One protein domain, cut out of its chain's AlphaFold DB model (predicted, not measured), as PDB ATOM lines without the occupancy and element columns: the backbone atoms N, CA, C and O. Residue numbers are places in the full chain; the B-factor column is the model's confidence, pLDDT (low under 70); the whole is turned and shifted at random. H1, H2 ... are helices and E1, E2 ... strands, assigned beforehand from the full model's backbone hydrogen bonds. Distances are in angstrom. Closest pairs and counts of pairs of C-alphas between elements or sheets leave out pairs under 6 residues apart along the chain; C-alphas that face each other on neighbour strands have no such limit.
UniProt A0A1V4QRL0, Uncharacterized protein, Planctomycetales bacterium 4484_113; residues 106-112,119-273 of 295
ATOM      1  N   PRO A 106      92.928 169.548 179.365       47.69
ATOM      2  CA  PRO A 106      93.495 169.232 178.063       47.69
ATOM      3  C   PRO A 106      94.997 169.474 178.185       47.69
ATOM      4  O   PRO A 106      95.411 170.556 178.607       47.69
ATOM      5  N   ASN A 107      95.798 168.446 177.906       51.31
ATOM      6  CA  ASN A 107      97.261 168.417 178.057       51.31
ATOM      7  C   ASN A 107      97.870 168.010 179.399       51.31
ATOM      8  O   ASN A 107      99.053 168.290 179.598       51.31
ATOM      9  N   MET A 108      97.176 167.308 180.296       47.91
ATOM     10  CA  MET A 108      97.914 166.566 181.325       47.91
ATOM     11  C   MET A 108      98.430 165.244 180.754       47.91
ATOM     12  O   MET A 108      97.634 164.338 180.497       47.91
ATOM     13  N   PRO A 109      99.744 165.120 180.511       49.88
ATOM     14  CA  PRO A 109     100.313 163.871 180.041       49.88
ATOM     15  C   PRO A 109     100.094 162.778 181.086       49.88
ATOM     16  O   PRO A 109     100.316 162.984 182.282       49.88
ATOM     17  N   SER A 110      99.707 161.587 180.633       46.41
ATOM     18  CA  SER A 110      99.775 160.412 181.494       46.41
ATOM     19  C   SER A 110     101.240 160.239 181.923       46.41
ATOM     20  O   SER A 110     102.167 160.294 181.104       46.41
ATOM     21  N   HIS A 111     101.483 160.119 183.230       45.25
ATOM     22  CA  HIS A 111     102.814 159.823 183.747       45.25
ATOM     23  C   HIS A 111     103.221 158.433 183.232       45.25
ATOM     24  O   HIS A 111     102.834 157.418 183.800       45.25
ATOM     25  N   GLY A 112     103.969 158.398 182.126       48.03
ATOM     26  CA  GLY A 112     104.416 157.161 181.478       48.03
ATOM     27  C   GLY A 112     104.187 157.081 179.962       48.03
ATOM     28  O   GLY A 112     104.845 156.260 179.337       48.03
ATOM     29  N   PRO A 119     100.603 162.391 165.718       52.28
ATOM     30  CA  PRO A 119     100.351 163.767 165.308       52.28
ATOM     31  C   PRO A 119      99.344 164.410 166.276       52.28
ATOM     32  O   PRO A 119      98.148 164.099 166.265       52.28
ATOM     33  N   LYS A 120      99.827 165.274 167.181       55.16
ATOM     34  CA  LYS A 120      98.977 166.152 167.995       55.16
ATOM     35  C   LYS A 120      98.478 167.253 167.081       55.16
ATOM     36  O   LYS A 120      99.083 168.316 166.998       55.16
ATOM     37  N   GLU A 121      97.429 166.960 166.328       53.34
ATOM     38  CA  GLU A 121      96.962 167.919 165.342       53.34
ATOM     39  C   GLU A 121      96.135 169.033 165.990       53.34
ATOM     40  O   GLU A 121      96.419 170.185 165.673       53.34
ATOM     41  N   ARG A 122      95.127 168.770 166.852       53.75
ATOM     42  CA  ARG A 122      94.144 169.839 167.180       53.75
ATOM     43  C   ARG A 122      93.382 169.793 168.518       53.75
ATOM     44  O   ARG A 122      92.530 170.655 168.698       53.75
ATOM     45  N   ALA A 123      93.639 168.871 169.453       51.19
ATOM     46  CA  ALA A 123      92.749 168.657 170.617       51.19
ATOM     47  C   ALA A 123      92.347 169.934 171.400       51.19
ATOM     48  O   ALA A 123      91.195 170.071 171.802       51.19
ATOM     49  N   ASP A 124      93.254 170.903 171.542       55.72
ATOM     50  CA  ASP A 124      93.028 172.116 172.348       55.72
ATOM     51  C   ASP A 124      92.380 173.275 171.576       55.72
ATOM     52  O   ASP A 124      92.067 174.317 172.149       55.72
ATOM     53  N   GLN A 125      92.246 173.133 170.256       62.38
ATOM     54  CA  GLN A 125      91.841 174.209 169.343       62.38
ATOM     55  C   GLN A 125      90.453 173.986 168.742       62.38
ATOM     56  O   GLN A 125      89.940 174.877 168.070       62.38
ATOM     57  N   LEU A 126      89.857 172.812 168.963       62.47
ATOM     58  CA  LEU A 126      88.561 172.450 168.405       62.47
ATOM     59  C   LEU A 126      87.451 172.773 169.402       62.47
ATOM     60  O   LEU A 126      87.459 172.314 170.544       62.47
ATOM     61  N   ASN A 127      86.443 173.517 168.957       70.75
ATOM     62  CA  ASN A 127      85.176 173.567 169.679       70.75
ATOM     63  C   ASN A 127      84.448 172.207 169.582       70.75
ATOM     64  O   ASN A 127      84.797 171.352 168.768       70.75
ATOM     65  N   GLN A 128      83.405 171.995 170.394       68.25
ATOM     66  CA  GLN A 128      82.684 170.712 170.451       68.25
ATOM     67  C   GLN A 128      82.221 170.220 169.070       68.25
ATOM     68  O   GLN A 128      82.297 169.031 168.779       68.25
ATOM     69  N   ARG A 129      81.772 171.129 168.201       70.50
ATOM     70  CA  ARG A 129      81.335 170.785 166.845       70.50
ATOM     71  C   ARG A 129      82.503 170.328 165.977       70.50
ATOM     72  O   ARG A 129      82.376 169.341 165.266       70.50
ATOM     73  N   GLU A 130      83.622 171.037 166.018       70.56
ATOM     74  CA  GLU A 130      84.825 170.674 165.266       70.56
ATOM     75  C   GLU A 130      85.419 169.346 165.746       70.56
ATOM     76  O   GLU A 130      85.892 168.564 164.928       70.56
ATOM     77  N   LEU A 131      85.325 169.056 167.046       69.94
ATOM     78  CA  LEU A 131      85.713 167.770 167.621       69.94
ATOM     79  C   LEU A 131      84.827 166.633 167.098       69.94
ATOM     80  O   LEU A 131      85.343 165.592 166.700       69.94
ATOM     81  N   LEU A 132      83.507 166.840 167.047       69.25
ATOM     82  CA  LEU A 132      82.573 165.862 166.478       69.25
ATOM     83  C   LEU A 132      82.863 165.607 164.993       69.25
ATOM     84  O   LEU A 132      82.954 164.451 164.585       69.25
ATOM     85  N   LEU A 133      83.081 166.666 164.206       70.75
ATOM     86  CA  LEU A 133      83.463 166.545 162.794       70.75
ATOM     87  C   LEU A 133      84.794 165.796 162.628       70.75
ATOM     88  O   LEU A 133      84.897 164.917 161.780       70.75
ATOM     89  N   ALA A 134      85.799 166.094 163.457       65.81
ATOM     90  CA  ALA A 134      87.099 165.416 163.426       65.81
ATOM     91  C   ALA A 134      87.020 163.935 163.843       65.81
ATOM     92  O   ALA A 134      87.896 163.141 163.498       65.81
ATOM     93  N   PHE A 135      85.965 163.558 164.568       65.12
ATOM     94  CA  PHE A 135      85.630 162.171 164.893       65.12
ATOM     95  C   PHE A 135      84.721 161.506 163.842       65.12
ATOM     96  O   PHE A 135      84.287 160.377 164.044       65.12
ATOM     97  N   GLY A 136      84.426 162.181 162.725       59.41
ATOM     98  CA  GLY A 136      83.662 161.637 161.599       59.41
ATOM     99  C   GLY A 136      82.142 161.812 161.681       59.41
ATOM    100  O   GLY A 136      81.428 161.229 160.869       59.41
ATOM    101  N   TYR A 137      81.615 162.596 162.627       67.62
ATOM    102  CA  TYR A 137      80.181 162.907 162.664       67.62
ATOM    103  C   TYR A 137      79.773 163.883 161.558       67.62
ATOM    104  O   TYR A 137      80.525 164.791 161.203       67.62
ATOM    105  N   VAL A 138      78.545 163.744 161.055       62.09
ATOM    106  CA  VAL A 138      77.967 164.665 160.069       62.09
ATOM    107  C   VAL A 138      77.362 165.884 160.773       62.09
ATOM    108  O   VAL A 138      76.843 165.803 161.885       62.09
ATOM    109  N   LYS A 139      77.425 167.039 160.103       54.56
ATOM    110  CA  LYS A 139      77.048 168.376 160.598       54.56
ATOM    111  C   LYS A 139      75.626 168.490 161.179       54.56
ATOM    112  O   LYS A 139      75.404 169.408 161.967       54.56
ATOM    113  N   ASP A 140      74.724 167.573 160.831       55.81
ATOM    114  CA  ASP A 140      73.289 167.661 161.124       55.81
ATOM    115  C   ASP A 140      72.768 166.543 162.069       55.81
ATOM    116  O   ASP A 140      71.590 166.542 162.406       55.81
ATOM    117  N   GLU A 141      73.627 165.640 162.573       56.94
ATOM    118  CA  GLU A 141      73.247 164.500 163.449       56.94
ATOM    119  C   GLU A 141      73.680 164.671 164.928       56.94
ATOM    120  O   GLU A 141      74.042 163.725 165.627       56.94
ATOM    121  N   VAL A 142      73.662 165.909 165.431       53.06
ATOM    122  CA  VAL A 142      74.394 166.351 166.645       53.06
ATOM    123  C   VAL A 142      73.798 165.874 167.990       53.06
ATOM    124  O   VAL A 142      74.288 166.251 169.052       53.06
ATOM    125  N   GLU A 143      72.775 165.019 168.005       60.28
ATOM    126  CA  GLU A 143      72.139 164.590 169.267       60.28
ATOM    127  C   GLU A 143      72.752 163.331 169.903       60.28
ATOM    128  O   GLU A 143      72.472 163.044 171.068       60.28
ATOM    129  N   ILE A 144      73.608 162.589 169.193       64.12
ATOM    130  CA  ILE A 144      74.199 161.347 169.719       64.12
ATOM    131  C   ILE A 144      75.536 161.660 170.414       64.12
ATOM    132  O   ILE A 144      76.461 162.143 169.757       64.12
ATOM    133  N   PRO A 145      75.696 161.368 171.724       69.19
ATOM    134  CA  PRO A 145      76.983 161.523 172.388       69.19
ATOM    135  C   PRO A 145      78.043 160.626 171.728       69.19
ATOM    136  O   PRO A 145      77.741 159.473 171.403       69.19
ATOM    137  N   PRO A 146      79.286 161.108 171.560       74.56
ATOM    138  CA  PRO A 146      80.324 160.348 170.878       74.56
ATOM    139  C   PRO A 146      80.696 159.068 171.655       74.56
ATOM    140  O   PRO A 146      80.694 159.095 172.887       74.56
ATOM    141  N   PRO A 147      81.069 157.961 170.981       80.88
ATOM    142  CA  PRO A 147      81.335 156.670 171.607       80.88
ATOM    143  C   PRO A 147      82.273 156.689 172.800       80.88
ATOM    144  O   PRO A 147      82.005 156.031 173.804       80.88
ATOM    145  N   TRP A 148      83.336 157.490 172.731       80.06
ATOM    146  CA  TRP A 148      84.291 157.612 173.829       80.06
ATOM    147  C   TRP A 148      83.626 158.072 175.132       80.06
ATOM    148  O   TRP A 148      84.057 157.669 176.207       80.06
ATOM    149  N   ARG A 149      82.550 158.867 175.058       81.00
ATOM    150  CA  ARG A 149      81.819 159.340 176.234       81.00
ATOM    151  C   ARG A 149      81.116 158.193 176.951       81.00
ATOM    152  O   ARG A 149      81.322 158.019 178.144       81.00
ATOM    153  N   TRP A 150      80.363 157.386 176.209       81.50
ATOM    154  CA  TRP A 150      79.716 156.186 176.742       81.50
ATOM    155  C   TRP A 150      80.731 155.192 177.302       81.50
ATOM    156  O   TRP A 150      80.480 154.540 178.311       81.50
ATOM    157  N   MET A 151      81.897 155.093 176.663       85.88
ATOM    158  CA  MET A 151      82.966 154.224 177.144       85.88
ATOM    159  C   MET A 151      83.563 154.718 178.455       85.88
ATOM    160  O   MET A 151      83.860 153.881 179.297       85.88
ATOM    161  N   LEU A 152      83.690 156.032 178.671       83.62
ATOM    162  CA  LEU A 152      84.103 156.575 179.970       83.62
ATOM    163  C   LEU A 152      83.108 156.214 181.077       83.62
ATOM    164  O   LEU A 152      83.543 155.783 182.143       83.62
ATOM    165  N   ASP A 153      81.803 156.331 180.815       80.12
ATOM    166  CA  ASP A 153      80.754 155.935 181.764       80.12
ATOM    167  C   ASP A 153      80.828 154.427 182.076       80.12
ATOM    168  O   ASP A 153      80.887 154.023 183.234       80.12
ATOM    169  N   ALA A 154      80.949 153.572 181.055       85.31
ATOM    170  CA  ALA A 154      81.097 152.128 181.263       85.31
ATOM    171  C   ALA A 154      82.379 151.765 182.031       85.31
ATOM    172  O   ALA A 154      82.374 150.856 182.867       85.31
ATOM    173  N   TYR A 155      83.481 152.473 181.766       86.19
ATOM    174  CA  TYR A 155      84.742 152.304 182.488       86.19
ATOM    175  C   TYR A 155      84.595 152.705 183.961       86.19
ATOM    176  O   TYR A 155      85.141 152.027 184.834       86.19
ATOM    177  N   ALA A 156      83.832 153.770 184.235       81.25
ATOM    178  CA  ALA A 156      83.465 154.215 185.576       81.25
ATOM    179  C   ALA A 156      82.777 153.103 186.358       81.25
ATOM    180  O   ALA A 156      83.246 152.690 187.420       81.25
ATOM    181  N   ASP A 157      81.670 152.617 185.802       83.06
ATOM    182  CA  ASP A 157      80.792 151.656 186.449       83.06
ATOM    183  C   ASP A 157      81.538 150.353 186.709       83.06
ATOM    184  O   ASP A 157      81.478 149.799 187.812       83.06
ATOM    185  N   TYR A 158      82.334 149.911 185.730       88.69
ATOM    186  CA  TYR A 158      83.221 148.774 185.906       88.69
ATOM    187  C   TYR A 158      84.202 149.003 187.063       88.69
ATOM    188  O   TYR A 158      84.294 148.172 187.970       88.69
ATOM    189  N   TYR A 159      84.911 150.136 187.077       87.00
ATOM    190  CA  TYR A 159      85.904 150.420 188.109       87.00
ATOM    191  C   TYR A 159      85.286 150.511 189.507       87.00
ATOM    192  O   TYR A 159      85.825 149.936 190.451       87.00
ATOM    193  N   PHE A 160      84.146 151.178 189.682       84.50
ATOM    194  CA  PHE A 160      83.510 151.278 190.997       84.50
ATOM    195  C   PHE A 160      82.971 149.935 191.495       84.50
ATOM    196  O   PHE A 160      83.028 149.663 192.700       84.50
ATOM    197  N   LYS A 161      82.514 149.073 190.580       87.44
ATOM    198  CA  LYS A 161      82.026 147.727 190.895       87.44
ATOM    199  C   LYS A 161      83.151 146.747 191.229       87.44
ATOM    200  O   LYS A 161      83.015 145.967 192.168       87.44
ATOM    201  N   HIS A 162      84.242 146.771 190.468       89.62
ATOM    202  CA  HIS A 162      85.299 145.756 190.532       89.62
ATOM    203  C   HIS A 162      86.580 146.232 191.228       89.62
ATOM    204  O   HIS A 162      87.402 145.412 191.624       89.62
ATOM    205  N   ARG A 163      86.741 147.549 191.414       87.12
ATOM    206  CA  ARG A 163      87.955 148.208 191.932       87.12
ATOM    207  C   ARG A 163      89.214 147.857 191.131       87.12
ATOM    208  O   ARG A 163      90.322 147.858 191.660       87.12
ATOM    209  N   SER A 164      89.037 147.592 189.839       89.25
ATOM    210  CA  SER A 164      90.088 147.293 188.867       89.25
ATOM    211  C   SER A 164      89.756 147.918 187.513       89.25
ATOM    212  O   SER A 164      88.603 148.247 187.235       89.25
ATOM    213  N   SER A 165      90.767 148.098 186.663       86.94
ATOM    214  CA  SER A 165      90.527 148.419 185.253       86.94
ATOM    215  C   SER A 165      90.022 147.174 184.513       86.94
ATOM    216  O   SER A 165      90.474 146.072 184.840       86.94
ATOM    217  N   PRO A 166      89.112 147.323 183.538       89.12
ATOM    218  CA  PRO A 166      88.741 146.239 182.638       89.12
ATOM    219  C   PRO A 166      89.970 145.750 181.862       89.12
ATOM    220  O   PRO A 166      90.816 146.548 181.454       89.12
ATOM    221  N   ALA A 167      90.067 144.442 181.635       86.56
ATOM    222  CA  ALA A 167      91.155 143.856 180.849       86.56
ATOM    223  C   ALA A 167      90.886 143.904 179.334       86.56
ATOM    224  O   ALA A 167      91.810 143.775 178.531       86.56
ATOM    225  N   SER A 168      89.619 144.052 178.935       85.12
ATOM    226  CA  SER A 168      89.204 144.146 177.533       85.12
ATOM    227  C   SER A 168      87.834 144.809 177.396       85.12
ATOM    228  O   SER A 168      87.068 144.886 178.357       85.12
ATOM    229  N   TRP A 169      87.475 145.224 176.179       82.88
ATOM    230  CA  TRP A 169      86.172 145.845 175.908       82.88
ATOM    231  C   TRP A 169      84.997 144.887 176.133       82.88
ATOM    232  O   TRP A 169      83.905 145.339 176.462       82.88
ATOM    233  N   HIS A 170      85.223 143.571 176.061       83.69
ATOM    234  CA  HIS A 170      84.201 142.568 176.368       83.69
ATOM    235  C   HIS A 170      83.693 142.675 177.811       83.69
ATOM    236  O   HIS A 170      82.523 142.405 178.074       83.69
ATOM    237  N   GLU A 171      84.550 143.102 178.741       87.88
ATOM    238  CA  GLU A 171      84.187 143.291 180.149       87.88
ATOM    239  C   GLU A 171      83.338 144.548 180.382       87.88
ATOM    240  O   GLU A 171      82.636 144.647 181.391       87.88
ATOM    241  N   LEU A 172      83.360 145.489 179.433       86.56
ATOM    242  CA  LEU A 172      82.553 146.709 179.463       86.56
ATOM    243  C   LEU A 172      81.148 146.501 178.889       86.56
ATOM    244  O   LEU A 172      80.232 147.245 179.229       86.56
ATOM    245  N   LEU A 173      80.939 145.466 178.071       83.75
ATOM    246  CA  LEU A 173      79.654 145.208 177.410       83.75
ATOM    247  C   LEU A 173      78.460 145.086 178.359       83.75
ATOM    248  O   LEU A 173      77.432 145.701 178.070       83.75
ATOM    249  N   PRO A 174      78.568 144.385 179.507       84.44
ATOM    250  CA  PRO A 174      77.467 144.325 180.456       84.44
ATOM    251  C   PRO A 174      77.104 145.698 181.035       84.44
ATOM    252  O   PRO A 174      75.935 145.928 181.324       84.44
ATOM    253  N   GLN A 175      78.078 146.607 181.185       84.62
ATOM    254  CA  GLN A 175      77.839 147.969 181.690       84.62
ATOM    255  C   GLN A 175      77.098 148.823 180.656       84.62
ATOM    256  O   GLN A 175      76.272 149.655 181.003       84.62
ATOM    257  N   LEU A 176      77.337 148.553 179.371       80.00
ATOM    258  CA  LEU A 176      76.634 149.184 178.253       80.00
ATOM    259  C   LEU A 176      75.245 148.575 177.995       80.00
ATOM    260  O   LEU A 176      74.557 148.989 177.065       80.00
ATOM    261  N   GLY A 177      74.833 147.559 178.764       82.56
ATOM    262  CA  GLY A 177      73.591 146.821 178.519       82.56
ATOM    263  C   GLY A 177      73.604 146.017 177.213       82.56
ATOM    264  O   GLY A 177      72.545 145.658 176.701       82.56
ATOM    265  N   LEU A 178      74.789 145.728 176.663       81.19
ATOM    266  CA  LEU A 178      74.954 145.008 175.405       81.19
ATOM    267  C   LEU A 178      75.309 143.542 175.655       81.19
ATOM    268  O   LEU A 178      76.220 143.216 176.414       81.19
ATOM    269  N   SER A 179      74.623 142.641 174.953       82.50
ATOM    270  CA  SER A 179      75.021 141.237 174.865       82.50
ATOM    271  C   SER A 179      75.974 141.012 173.688       82.50
ATOM    272  O   SER A 179      75.974 141.764 172.711       82.50
ATOM    273  N   ALA A 180      76.758 139.930 173.739       78.25
ATOM    274  CA  ALA A 180      77.618 139.525 172.623       78.25
ATOM    275  C   ALA A 180      76.829 139.344 171.310       78.25
ATOM    276  O   ALA A 180      77.320 139.688 170.235       78.25
ATOM    277  N   ASP A 181      75.593 138.846 171.394       83.00
ATOM    278  CA  ASP A 181      74.726 138.676 170.227       83.00
ATOM    279  C   ASP A 181      74.191 140.010 169.701       83.00
ATOM    280  O   ASP A 181      74.138 140.193 168.486       83.00
ATOM    281  N   ALA A 182      73.880 140.971 170.580       81.38
ATOM    282  CA  ALA A 182      73.499 142.321 170.163       81.38
ATOM    283  C   ALA A 182      74.625 142.992 169.363       81.38
ATOM    284  O   ALA A 182      74.376 143.585 168.319       81.38
ATOM    285  N   ILE A 183      75.882 142.824 169.783       78.38
ATOM    286  CA  ILE A 183      77.039 143.366 169.050       78.38
ATOM    287  C   ILE A 183      77.197 142.698 167.689       78.38
ATOM    288  O   ILE A 183      77.397 143.392 166.697       78.38
ATOM    289  N   LYS A 184      77.067 141.366 167.610       80.31
ATOM    290  CA  LYS A 184      77.097 140.660 166.319       80.31
ATOM    291  C   LYS A 184      76.013 141.178 165.376       80.31
ATOM    292  O   LYS A 184      76.291 141.376 164.198       80.31
ATOM    293  N   GLN A 185      74.807 141.414 165.891       81.56
ATOM    294  CA  GLN A 185      73.701 141.966 165.108       81.56
ATOM    295  C   GLN A 185      74.010 143.385 164.622       81.56
ATOM    296  O   GLN A 185      73.843 143.651 163.436       81.56
ATOM    297  N   ILE A 186      74.532 144.261 165.490       78.25
ATOM    298  CA  ILE A 186      74.929 145.631 165.125       78.25
ATOM    299  C   ILE A 186      76.013 145.612 164.038       78.25
ATOM    300  O   ILE A 186      75.893 146.308 163.034       78.25
ATOM    301  N   LEU A 187      77.052 144.789 164.193       78.25
ATOM    302  CA  LEU A 187      78.156 144.707 163.229       78.25
ATOM    303  C   LEU A 187      77.743 144.078 161.887       78.25
ATOM    304  O   LEU A 187      78.376 144.353 160.867       78.25
ATOM    305  N   ALA A 188      76.686 143.263 161.870       83.06
ATOM    306  CA  ALA A 188      76.124 142.690 160.648       83.06
ATOM    307  C   ALA A 188      75.298 143.696 159.827       83.06
ATOM    308  O   ALA A 188      75.036 143.442 158.651       83.06
ATOM    309  N   LEU A 189      74.899 144.834 160.409       75.88
ATOM    310  CA  LEU A 189      74.213 145.890 159.666       75.88
ATOM    311  C   LEU A 189      75.149 146.502 158.603       75.88
ATOM    312  O   LEU A 189      76.370 146.522 158.794       75.88
ATOM    313  N   PRO A 190      74.611 147.024 157.488       74.56
ATOM    314  CA  PRO A 190      75.367 147.875 156.569       74.56
ATOM    315  C   PRO A 190      75.982 149.077 157.299       74.56
ATOM    316  O   PRO A 190      75.378 149.577 158.248       74.56
ATOM    317  N   SER A 191      77.166 149.536 156.882       66.50
ATOM    318  CA  SER A 191      77.949 150.596 157.551       66.50
ATOM    319  C   SER A 191      77.138 151.849 157.888       66.50
ATOM    320  O   SER A 191      77.223 152.367 158.996       66.50
ATOM    321  N   GLU A 192      76.288 152.275 156.965       61.88
ATOM    322  CA  GLU A 192      75.398 153.429 157.058       61.88
ATOM    323  C   GLU A 192      74.292 153.264 158.115       61.88
ATOM    324  O   GLU A 192      73.733 154.245 158.591       61.88
ATOM    325  N   LYS A 193      74.001 152.023 158.527       65.06
ATOM    326  CA  LYS A 193      73.054 151.679 159.599       65.06
ATOM    327  C   LYS A 193      73.748 151.290 160.906       65.06
ATOM    328  O   LYS A 193      73.063 150.989 161.880       65.06
ATOM    329  N   ARG A 194      75.089 151.273 160.944       68.81
ATOM    330  CA  ARG A 194      75.865 151.006 162.169       68.81
ATOM    331  C   ARG A 194      75.993 152.231 163.067       68.81
ATOM    332  O   ARG A 194      76.508 152.089 164.169       68.81
ATOM    333  N   LEU A 195      75.561 153.413 162.624       59.19
ATOM    334  CA  LEU A 195      75.629 154.629 163.429       59.19
ATOM    335  C   LEU A 195      74.839 154.430 164.728       59.19
ATOM    336  O   LEU A 195      73.618 154.313 164.746       59.19
ATOM    337  N   GLY A 196      75.577 154.334 165.825       66.44
ATOM    338  CA  GLY A 196      75.056 154.106 167.160       66.44
ATOM    339  C   GLY A 196      76.084 154.569 168.187       66.44
ATOM    340  O   GLY A 196      77.259 154.721 167.849       66.44
ATOM    341  N   PRO A 197      75.681 154.771 169.451       70.06
ATOM    342  CA  PRO A 197      76.503 155.413 170.482       70.06
ATOM    343  C   PRO A 197      77.789 154.657 170.853       70.06
ATOM    344  O   PRO A 197      78.523 155.111 171.718       70.06
ATOM    345  N   HIS A 198      78.079 153.509 170.241       78.31
ATOM    346  CA  HIS A 198      79.259 152.685 170.523       78.31
ATOM    347  C   HIS A 198      80.103 152.388 169.276       78.31
ATOM    348  O   HIS A 198      81.153 151.756 169.379       78.31
ATOM    349  N   ILE A 199      79.644 152.817 168.097       82.38
ATOM    350  CA  ILE A 199      80.339 152.602 166.829       82.38
ATOM    351  C   ILE A 199      81.104 153.869 166.474       82.38
ATOM    352  O   ILE A 199      80.555 154.968 166.470       82.38
ATOM    353  N   SER A 200      82.383 153.699 166.171       84.69
ATOM    354  CA  SER A 200      83.229 154.767 165.672       84.69
ATOM    355  C   SER A 200      82.732 155.254 164.305       84.69
ATOM    356  O   SER A 200      82.630 154.434 163.387       84.69
ATOM    357  N   PRO A 201      82.482 156.563 164.118       76.62
ATOM    358  CA  PRO A 201      82.097 157.097 162.814       76.62
ATOM    359  C   PRO A 201      83.252 157.049 161.805       76.62
ATOM    360  O   PRO A 201      83.011 156.972 160.605       76.62
ATOM    361  N   VAL A 202      84.503 157.057 162.283       83.56
ATOM    362  CA  VAL A 202      85.703 156.998 161.434       83.56
ATOM    363  C   VAL A 202      85.937 155.582 160.912       83.56
ATOM    364  O   VAL A 202      86.132 155.384 159.717       83.56
ATOM    365  N   SER A 203      85.940 154.581 161.800       85.44
ATOM    366  CA  SER A 203      86.295 153.211 161.409       85.44
ATOM    367  C   SER A 203      85.091 152.348 161.026       85.44
ATOM    368  O   SER A 203      85.266 151.289 160.421       85.44
ATOM    369  N   GLY A 204      83.869 152.751 161.391       83.06
ATOM    370  CA  GLY A 204      82.652 151.953 161.198       83.06
ATOM    371  C   GLY A 204      82.625 150.656 162.020       83.06
ATOM    372  O   GLY A 204      81.845 149.743 161.717       83.06
ATOM    373  N   ARG A 205      83.502 150.550 163.028       85.25
ATOM    374  CA  ARG A 205      83.641 149.418 163.955       85.25
ATOM    375  C   ARG A 205      83.257 149.841 165.368       85.25
ATOM    376  O   ARG A 205      83.122 151.026 165.659       85.25
ATOM    377  N   PHE A 206      83.095 148.861 166.253       85.44
ATOM    378  CA  PHE A 206      82.951 149.138 167.678       85.44
ATOM    379  C   PHE A 206      84.183 149.890 168.181       85.44
ATOM    380  O   PHE A 206      85.300 149.490 167.863       85.44
ATOM    381  N   PHE A 207      83.961 150.971 168.924       88.38
ATOM    382  CA  PHE A 207      85.038 151.775 169.487       88.38
ATOM    383  C   PHE A 207      85.885 150.924 170.434       88.38
ATOM    384  O   PHE A 207      85.351 150.366 171.397       88.38
ATOM    385  N   ASP A 208      87.191 150.844 170.185       90.56
ATOM    386  CA  ASP A 208      88.129 150.172 171.084       90.56
ATOM    387  C   ASP A 208      88.769 151.185 172.054       90.56
ATOM    388  O   ASP A 208      89.592 151.994 171.622       90.56
ATOM    389  N   PRO A 209      88.433 151.172 173.363       90.62
ATOM    390  CA  PRO A 209      89.048 152.059 174.348       90.62
ATOM    391  C   PRO A 209      90.430 151.581 174.828       90.62
ATOM    392  O   PRO A 209      90.982 152.177 175.753       90.62
ATOM    393  N   PHE A 210      90.994 150.510 174.257       90.56
ATOM    394  CA  PHE A 210      92.291 149.948 174.654       90.56
ATOM    395  C   PHE A 210      93.407 150.173 173.620       90.56
ATOM    396  O   PHE A 210      94.520 149.661 173.784       90.56
ATOM    397  N   ALA A 211      93.155 150.974 172.583       90.50
ATOM    398  CA  ALA A 211      94.115 151.286 171.533       90.50
ATOM    399  C   ALA A 211      95.191 152.272 172.027       90.50
ATOM    400  O   ALA A 211      95.052 153.486 171.918       90.50
ATOM    401  N   LYS A 212      96.300 151.762 172.578       87.81
ATOM    402  CA  LYS A 212      97.429 152.603 173.039       87.81
ATOM    403  C   LYS A 212      98.093 153.400 171.918       87.81
ATOM    404  O   LYS A 212      98.484 154.546 172.125       87.81
ATOM    405  N   GLU A 213      98.235 152.784 170.751       86.44
ATOM    406  CA  GLU A 213      98.793 153.404 169.550       86.44
ATOM    407  C   GLU A 213      97.689 154.086 168.735       86.44
ATOM    408  O   GLU A 213      96.505 153.807 168.927       86.44
ATOM    409  N   PHE A 214      98.071 154.989 167.828       86.69
ATOM    410  CA  PHE A 214      97.113 155.672 166.963       86.69
ATOM    411  C   PHE A 214      96.306 154.658 166.138       86.69
ATOM    412  O   PHE A 214      96.855 153.956 165.290       86.69
ATOM    413  N   SER A 215      94.995 154.619 166.379       88.38
ATOM    414  CA  SER A 215      94.029 153.820 165.624       88.38
ATOM    415  C   SER A 215      92.840 154.714 165.277       88.38
ATOM    416  O   SER A 215      92.143 155.149 166.198       88.38
ATOM    417  N   PRO A 216      92.620 155.048 163.991       88.44
ATOM    418  CA  PRO A 216      91.580 155.985 163.591       88.44
ATOM    419  C   PRO A 216      90.209 155.612 164.150       88.44
ATOM    420  O   PRO A 216      89.700 154.515 163.906       88.44
ATOM    421  N   GLY A 217      89.606 156.542 164.888       87.31
ATOM    422  CA  GLY A 217      88.277 156.364 165.453       87.31
ATOM    423  C   GLY A 217      88.187 155.577 166.757       87.31
ATOM    424  O   GLY A 217      87.066 155.383 167.223       87.31
ATOM    425  N   ASP A 218      89.305 155.128 167.323       91.56
ATOM    426  CA  ASP A 218      89.383 154.402 168.596       91.56
ATOM    427  C   ASP A 218      89.983 155.302 169.701       91.56
ATOM    428  O   ASP A 218      90.096 156.526 169.544       91.56
ATOM    429  N   GLY A 219      90.369 154.731 170.844       90.94
ATOM    430  CA  GLY A 219      91.047 155.489 171.893       90.94
ATOM    431  C   GLY A 219      91.790 154.647 172.923       90.94
ATOM    432  O   GLY A 219      91.727 153.424 172.937       90.94
ATOM    433  N   TRP A 220      92.488 155.334 173.818       90.94
ATOM    434  CA  TRP A 220      93.158 154.776 174.981       90.94
ATOM    435  C   TRP A 220      92.547 155.355 176.252       90.94
ATOM    436  O   TRP A 220      92.691 156.549 176.526       90.94
ATOM    437  N   LEU A 221      91.862 154.508 177.020       89.25
ATOM    438  CA  LEU A 221      91.299 154.827 178.324       89.25
ATOM    439  C   LEU A 221      92.041 154.054 179.414       89.25
ATOM    440  O   LEU A 221      92.148 152.827 179.367       89.25
ATOM    441  N   GLN A 222      92.515 154.770 180.430       87.56
ATOM    442  CA  GLN A 222      93.246 154.181 181.544       87.56
ATOM    443  C   GLN A 222      92.847 154.833 182.864       87.56
ATOM    444  O   GLN A 222      92.983 156.044 183.032       87.56
ATOM    445  N   VAL A 223      92.414 154.027 183.838       85.75
ATOM    446  CA  VAL A 223      92.211 154.531 185.203       85.75
ATOM    447  C   VAL A 223      93.560 154.830 185.848       85.75
ATOM    448  O   VAL A 223      94.484 154.015 185.846       85.75
ATOM    449  N   ILE A 224      93.643 156.006 186.448       85.62
ATOM    450  CA  ILE A 224      94.767 156.469 187.244       85.62
ATOM    451  C   ILE A 224      94.516 156.028 188.682       85.62
ATOM    452  O   ILE A 224      93.645 156.558 189.369       85.62
ATOM    453  N   THR A 225      95.283 155.042 189.137       82.06
ATOM    454  CA  THR A 225      95.165 154.480 190.492       82.06
ATOM    455  C   THR A 225      96.268 154.951 191.437       82.06
ATOM    456  O   THR A 225      96.186 154.703 192.637       82.06
ATOM    457  N   GLU A 226      97.303 155.635 190.935       84.38
ATOM    458  CA  GLU A 226      98.415 156.092 191.767       84.38
ATOM    459  C   GLU A 226      97.951 157.210 192.723       84.38
ATOM    460  O   GLU A 226      97.640 158.309 192.257       84.38
ATOM    461  N   PRO A 227      97.969 157.008 194.059       83.56
ATOM    462  CA  PRO A 227      97.363 157.956 195.000       83.56
ATOM    463  C   PRO A 227      97.939 159.374 194.927       83.56
ATOM    464  O   PRO A 227      97.224 160.355 195.126       83.56
ATOM    465  N   LYS A 228      99.240 159.496 194.627       82.50
ATOM    466  CA  LYS A 228      99.898 160.797 194.453       82.50
ATOM    467  C   LYS A 228      99.358 161.538 193.232       82.50
ATOM    468  O   LYS A 228      99.047 162.717 193.351       82.50
ATOM    469  N   LEU A 229      99.227 160.850 192.097       82.31
ATOM    470  CA  LEU A 229      98.676 161.430 190.871       82.31
ATOM    471  C   LEU A 229      97.208 161.782 191.049       82.31
ATOM    472  O   LEU A 229      96.801 162.875 190.672       82.31
ATOM    473  N   VAL A 230      96.443 160.896 191.692       83.38
ATOM    474  CA  VAL A 230      95.024 161.134 191.952       83.38
ATOM    475  C   VAL A 230      94.824 162.425 192.733       83.38
ATOM    476  O   VAL A 230      94.082 163.305 192.307       83.38
ATOM    477  N   LYS A 231      95.561 162.587 193.832       83.56
ATOM    478  CA  LYS A 231      95.492 163.791 194.657       83.56
ATOM    479  C   LYS A 231      95.915 165.056 193.905       83.56
ATOM    480  O   LYS A 231      95.300 166.105 194.087       83.56
ATOM    481  N   THR A 232      96.973 164.978 193.096       84.38
ATOM    482  CA  THR A 232      97.450 166.115 192.295       84.38
ATOM    483  C   THR A 232      96.387 166.555 191.293       84.38
ATOM    484  O   THR A 232      95.988 167.718 191.311       84.38
ATOM    485  N   TYR A 233      95.868 165.618 190.499       83.44
ATOM    486  CA  TYR A 233      94.898 165.919 189.454       83.44
ATOM    487  C   TYR A 233      93.552 166.376 190.010       83.44
ATOM    488  O   TYR A 233      92.999 167.350 189.505       83.44
ATOM    489  N   LEU A 234      93.045 165.761 191.086       83.38
ATOM    490  CA  LEU A 234      91.819 166.240 191.734       83.38
ATOM    491  C   LEU A 234      91.967 167.684 192.211       83.38
ATOM    492  O   LEU A 234      91.099 168.505 191.935       83.38
ATOM    493  N   LYS A 235      93.095 168.030 192.842       83.38
ATOM    494  CA  LYS A 235      93.352 169.403 193.285       83.38
ATOM    495  C   LYS A 235      93.368 170.394 192.116       83.38
ATOM    496  O   LYS A 235      92.852 171.499 192.254       83.38
ATOM    497  N   GLU A 236      93.970 170.033 190.988       83.06
ATOM    498  CA  GLU A 236      94.021 170.895 189.801       83.06
ATOM    499  C   GLU A 236      92.636 171.065 189.161       83.06
ATOM    500  O   GLU A 236      92.243 172.185 188.831       83.06
ATOM    501  N   ILE A 237      91.852 169.987 189.073       79.94
ATOM    502  CA  ILE A 237      90.459 170.019 188.604       79.94
ATOM    503  C   ILE A 237      89.593 170.890 189.526       79.94
ATOM    504  O   ILE A 237      88.803 171.706 189.057       79.94
ATOM    505  N   GLU A 238      89.735 170.769 190.845       81.69
ATOM    506  CA  GLU A 238      89.010 171.589 191.827       81.69
ATOM    507  C   GLU A 238      89.390 173.075 191.766       81.69
ATOM    508  O   GLU A 238      88.564 173.936 192.056       81.69
ATOM    509  N   GLN A 239      90.624 173.405 191.374       82.31
ATOM    510  CA  GLN A 239      91.040 174.796 191.158       82.31
ATOM    511  C   GLN A 239      90.410 175.409 189.904       82.31
ATOM    512  O   GLN A 239      90.190 176.618 189.858       82.31
ATOM    513  N   GLN A 240      90.121 174.583 188.899       76.31
ATOM    514  CA  GLN A 240      89.503 174.998 187.638       76.31
ATOM    515  C   GLN A 240      87.972 174.900 187.668       76.31
ATOM    516  O   GLN A 240      87.304 175.369 186.748       76.31
ATOM    517  N   SER A 241      87.407 174.302 188.720       72.81
ATOM    518  CA  SER A 241      85.989 173.980 188.810       72.81
ATOM    519  C   SER A 241      85.324 174.510 190.073       72.81
ATOM    520  O   SER A 241      85.903 174.623 191.152       72.81
ATOM    521  N   SER A 242      84.026 174.776 189.972       69.81
ATOM    522  CA  SER A 242      83.194 175.026 191.151       69.81
ATOM    523  C   SER A 242      82.775 173.734 191.861       69.81
ATOM    524  O   SER A 242      82.022 173.804 192.826       69.81
ATOM    525  N   VAL A 243      83.257 172.573 191.418       68.50
ATOM    526  CA  VAL A 243      82.881 171.258 191.940       68.50
ATOM    527  C   VAL A 243      83.926 170.763 192.937       68.50
ATOM    528  O   VAL A 243      85.114 171.020 192.772       68.50
ATOM    529  N   VAL A 244      83.469 170.088 193.993       72.75
ATOM    530  CA  VAL A 244      84.330 169.341 194.918       72.75
ATOM    531  C   VAL A 244      84.144 167.864 194.623       72.75
ATOM    532  O   VAL A 244      83.011 167.396 194.481       72.75
ATOM    533  N   TRP A 245      85.252 167.142 194.514       73.12
ATOM    534  CA  TRP A 245      85.238 165.723 194.184       73.12
ATOM    535  C   TRP A 245      85.570 164.906 195.433       73.12
ATOM    536  O   TRP A 245      86.573 165.143 196.104       73.12
ATOM    537  N   SER A 246      84.729 163.923 195.764       71.69
ATOM    538  CA  SER A 246      85.017 162.993 196.863       71.69
ATOM    539  C   SER A 246      86.188 162.092 196.468       71.69
ATOM    540  O   SER A 246      86.051 161.300 195.538       71.69
ATOM    541  N   GLU A 247      87.320 162.147 197.178       68.88
ATOM    542  CA  GLU A 247      88.465 161.245 196.928       68.88
ATOM    543  C   GLU A 247      88.070 159.754 197.019       68.88
ATOM    544  O   GLU A 247      88.676 158.911 196.363       68.88
ATOM    545  N   MET A 248      87.049 159.419 197.817       68.62
ATOM    546  CA  MET A 248      86.573 158.041 198.020       68.62
ATOM    547  C   MET A 248      85.673 157.547 196.875       68.62
ATOM    548  O   MET A 248      85.635 156.346 196.591       68.62
ATOM    549  N   ASP A 249      84.983 158.474 196.207       72.12
ATOM    550  CA  ASP A 249      83.966 158.191 195.187       72.12
ATOM    551  C   ASP A 249      84.319 158.790 193.820       72.12
ATOM    552  O   ASP A 249      83.443 158.967 192.972       72.12
ATOM    553  N   THR A 250      85.601 159.096 193.604       76.75
ATOM    554  CA  THR A 250      86.120 159.611 192.336       76.75
ATOM    555  C   THR A 250      87.234 158.716 191.816       76.75
ATOM    556  O   THR A 250      88.226 158.449 192.491       76.75
ATOM    557  N   ALA A 251      87.066 158.262 190.583       79.62
ATOM    558  CA  ALA A 251      88.113 157.710 189.751       79.62
ATOM    559  C   ALA A 251      88.608 158.800 188.800       79.62
ATOM    560  O   ALA A 251      87.856 159.684 188.393       79.62
ATOM    561  N   LEU A 252      89.875 158.731 188.418       85.62
ATOM    562  CA  LEU A 252      90.406 159.553 187.339       85.62
ATOM    563  C   LEU A 252      90.710 158.643 186.169       85.62
ATOM    564  O   LEU A 252      91.391 157.634 186.337       85.62
ATOM    565  N   VAL A 253      90.212 158.998 184.994       87.12
ATOM    566  CA  VAL A 253      90.481 158.265 183.762       87.12
ATOM    567  C   VAL A 253      91.243 159.173 182.827       87.12
ATOM    568  O   VAL A 253      90.766 160.233 182.431       87.12
ATOM    569  N   TYR A 254      92.450 158.753 182.484       87.56
ATOM    570  CA  TYR A 254      93.145 159.301 181.341       87.56
ATOM    571  C   TYR A 254      92.442 158.821 180.072       87.56
ATOM    572  O   TYR A 254      92.204 157.622 179.924       87.56
ATOM    573  N   ALA A 255      92.112 159.746 179.178       87.12
ATOM    574  CA  ALA A 255      91.504 159.443 177.895       87.12
ATOM    575  C   ALA A 255      92.303 160.098 176.777       87.12
ATOM    576  O   ALA A 255      92.556 161.300 176.817       87.12
ATOM    577  N   ARG A 256      92.644 159.312 175.758       88.19
ATOM    578  CA  ARG A 256      93.166 159.775 174.474       88.19
ATOM    579  C   ARG A 256      92.275 159.212 173.375       88.19
ATOM    580  O   ARG A 256      92.111 158.004 173.294       88.19
ATOM    581  N   VAL A 257      91.689 160.060 172.541       87.62
ATOM    582  CA  VAL A 257      90.762 159.659 171.474       87.62
ATOM    583  C   VAL A 257      91.329 160.084 170.130       87.62
ATOM    584  O   VAL A 257      91.799 161.217 169.966       87.62
ATOM    585  N   TYR A 258      91.270 159.172 169.168       87.38
ATOM    586  CA  TYR A 258      91.796 159.367 167.828       87.38
ATOM    587  C   TYR A 258      90.666 159.672 166.850       87.38
ATOM    588  O   TYR A 258      89.691 158.930 166.750       87.38
ATOM    589  N   GLY A 259      90.804 160.775 166.122       84.50
ATOM    590  CA  GLY A 259      89.980 161.065 164.955       84.50
ATOM    591  C   GLY A 259      90.513 160.345 163.720       84.50
ATOM    592  O   GLY A 259      91.212 159.339 163.820       84.50
ATOM    593  N   GLU A 260      90.210 160.889 162.546       84.94
ATOM    594  CA  GLU A 260      90.677 160.336 161.270       84.94
ATOM    595  C   GLU A 260      92.202 160.418 161.100       84.94
ATOM    596  O   GLU A 260      92.828 159.446 160.683       84.94
ATOM    597  N   SER A 261      92.810 161.555 161.456       80.00
ATOM    598  CA  SER A 261      94.219 161.858 161.157       80.00
ATOM    599  C   SER A 261      95.117 162.053 162.383       80.00
ATOM    600  O   SER A 261      96.337 162.128 162.246       80.00
ATOM    601  N   GLY A 262      94.553 162.129 163.590       81.50
ATOM    602  CA  GLY A 262      95.343 162.429 164.782       81.50
ATOM    603  C   GLY A 262      94.569 162.352 166.089       81.50
ATOM    604  O   GLY A 262      93.419 161.913 166.143       81.50
ATOM    605  N   VAL A 263      95.221 162.781 167.169       83.31
ATOM    606  CA  VAL A 263      94.590 162.888 168.490       83.31
ATOM    607  C   VAL A 263      93.654 164.093 168.504       83.31
ATOM    608  O   VAL A 263      94.092 165.226 168.285       83.31
ATOM    609  N   ILE A 264      92.373 163.850 168.780       76.31
ATOM    610  CA  ILE A 264      91.343 164.901 168.838       76.31
ATOM    611  C   ILE A 264      90.910 165.233 170.265       76.31
ATOM    612  O   ILE A 264      90.302 166.272 170.493       76.31
ATOM    613  N   LEU A 265      91.216 164.355 171.220       80.88
ATOM    614  CA  LEU A 265      90.971 164.564 172.639       80.88
ATOM    615  C   LEU A 265      92.063 163.847 173.432       80.88
ATOM    616  O   LEU A 265      92.386 162.697 173.143       80.88
ATOM    617  N   GLU A 266      92.646 164.532 174.411       83.50
ATOM    618  CA  GLU A 266      93.627 163.964 175.334       83.50
ATOM    619  C   GLU A 266      93.560 164.691 176.678       83.50
ATOM    620  O   GLU A 266      93.660 165.918 176.730       83.50
ATOM    621  N   GLY A 267      93.421 163.950 177.773       81.31
ATOM    622  CA  GLY A 267      93.434 164.545 179.103       81.31
ATOM    623  C   GLY A 267      93.042 163.584 180.211       81.31
ATOM    624  O   GLY A 267      92.800 162.398 179.985       81.31
ATOM    625  N   VAL A 268      92.979 164.119 181.428       83.50
ATOM    626  CA  VAL A 268      92.519 163.399 182.617       83.50
ATOM    627  C   VAL A 268      91.112 163.863 182.965       83.50
ATOM    628  O   VAL A 268      90.865 165.060 183.100       83.50
ATOM    629  N   TYR A 269      90.200 162.909 183.125       82.56
ATOM    630  CA  TYR A 269      88.788 163.154 183.378       82.56
ATOM    631  C   TYR A 269      88.399 162.592 184.745       82.56
ATOM    632  O   TYR A 269      88.625 161.403 184.998       82.56
ATOM    633  N   PRO A 270      87.819 163.413 185.637       82.06
ATOM    634  CA  PRO A 270      87.221 162.921 186.863       82.06
ATOM    635  C   PRO A 270      85.916 162.205 186.534       82.06
ATOM    636  O   PRO A 270      85.077 162.679 185.765       82.06
ATOM    637  N   ILE A 271      85.760 161.037 187.127       79.50
ATOM    638  CA  ILE A 271      84.626 160.159 186.935       79.50
ATOM    639  C   ILE A 271      84.186 159.712 188.320       79.50
ATOM    640  O   ILE A 271      84.911 159.003 189.011       79.50
ATOM    641  N   GLY A 272      83.010 160.135 188.762       73.56
ATOM    642  CA  GLY A 272      82.594 159.857 190.126       73.56
ATOM    643  C   GLY A 272      81.369 160.627 190.560       73.56
ATOM    644  O   GLY A 272      80.717 161.313 189.767       73.56
ATOM    645  N   ARG A 273      81.060 160.508 191.850       64.31
ATOM    646  CA  ARG A 273      79.959 161.248 192.456       64.31
ATOM    647  C   ARG A 273      80.391 162.689 192.708       64.31
ATOM    648  O   ARG A 273      81.322 162.949 193.464       64.31
TER     649      ARG A 273
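AT A GLANCE: This is residues 106 to 112 and 119 to 273 of the 295 residues of an uncharacterized protein of Planctomycetales bacterium 4484_113 (UniProt A0A1V4QRL0). A twisted three-stranded sheet is sandwiched between two helices, H2 slantwise over one face and H4 across the other: three layers, with helices on both faces of a sheet. H1 grazes the sheet, and H3 lies far out between two long links. The 162 printed residues, under half in named elements, hold four helices and three strands, H1 H2 H3 E1 H4 E2 E3; the sheet, E1 - E2 - E3, is antiparallel and the class mixed. The whole is compact, radius of gyration of the C-alphas 15.9 A, spanning 46 by 35 by 29 A.

HOW THE PARTS SIT: Look first at H1, residues 128 to 134, which only grazes the sheet. Next, H2, residues 147 to 162, is on the sheet at a height of 8.3 A; its closest C-alpha pair with E2, residues 244 to 258, is Ala 156 and Ala 251, 7.2 A. H3, residues 180 to 188, is not on the sheet. Beside E2 you find E1, residues 219 to 224, with N 222 and O 254 at 2.9 A, within hydrogen-bond range. H4, residues 227 to 240, is on the opposite face from H2, at 90 degrees to E2 on the local plane; Glu 238 and Val 244 are their closest C-alphas, 6.0 A. E2 and E3, residues 263 to 273, form a hairpin, with N 253 and O 269 at 2.9 A, within hydrogen-bond range. In H1, H2, H3 and H4 every O i to N i+4 pair is within that range.

IN THESE COORDINATES: Find C-alpha 128 at (82.684, 170.712, 170.451), where H1 begins. First to last C-alpha, H1 measures 9.8 A, H2 22.2 A, H3 12.5 A, E1 15.8 A, H4 20.2 A, E2 29.8 A and E3 28.1 A. E2 bends by 106 degrees at residue 248, and E3 ends at C-alpha 273, (79.959, 161.248, 192.456).

THE WHOLE: The farthest C-alphas, Pro 190 and Lys 228, are 46.9 A apart. Residues 113 to 118 are not printed; C-alphas 112 and 119 are 17.9 A apart. The links H1 to H2, H2 to H3 and H3 to E1 are long. Mean pLDDT of the printed part is 77.0, with 41 residues under 70, among them 134 to 145.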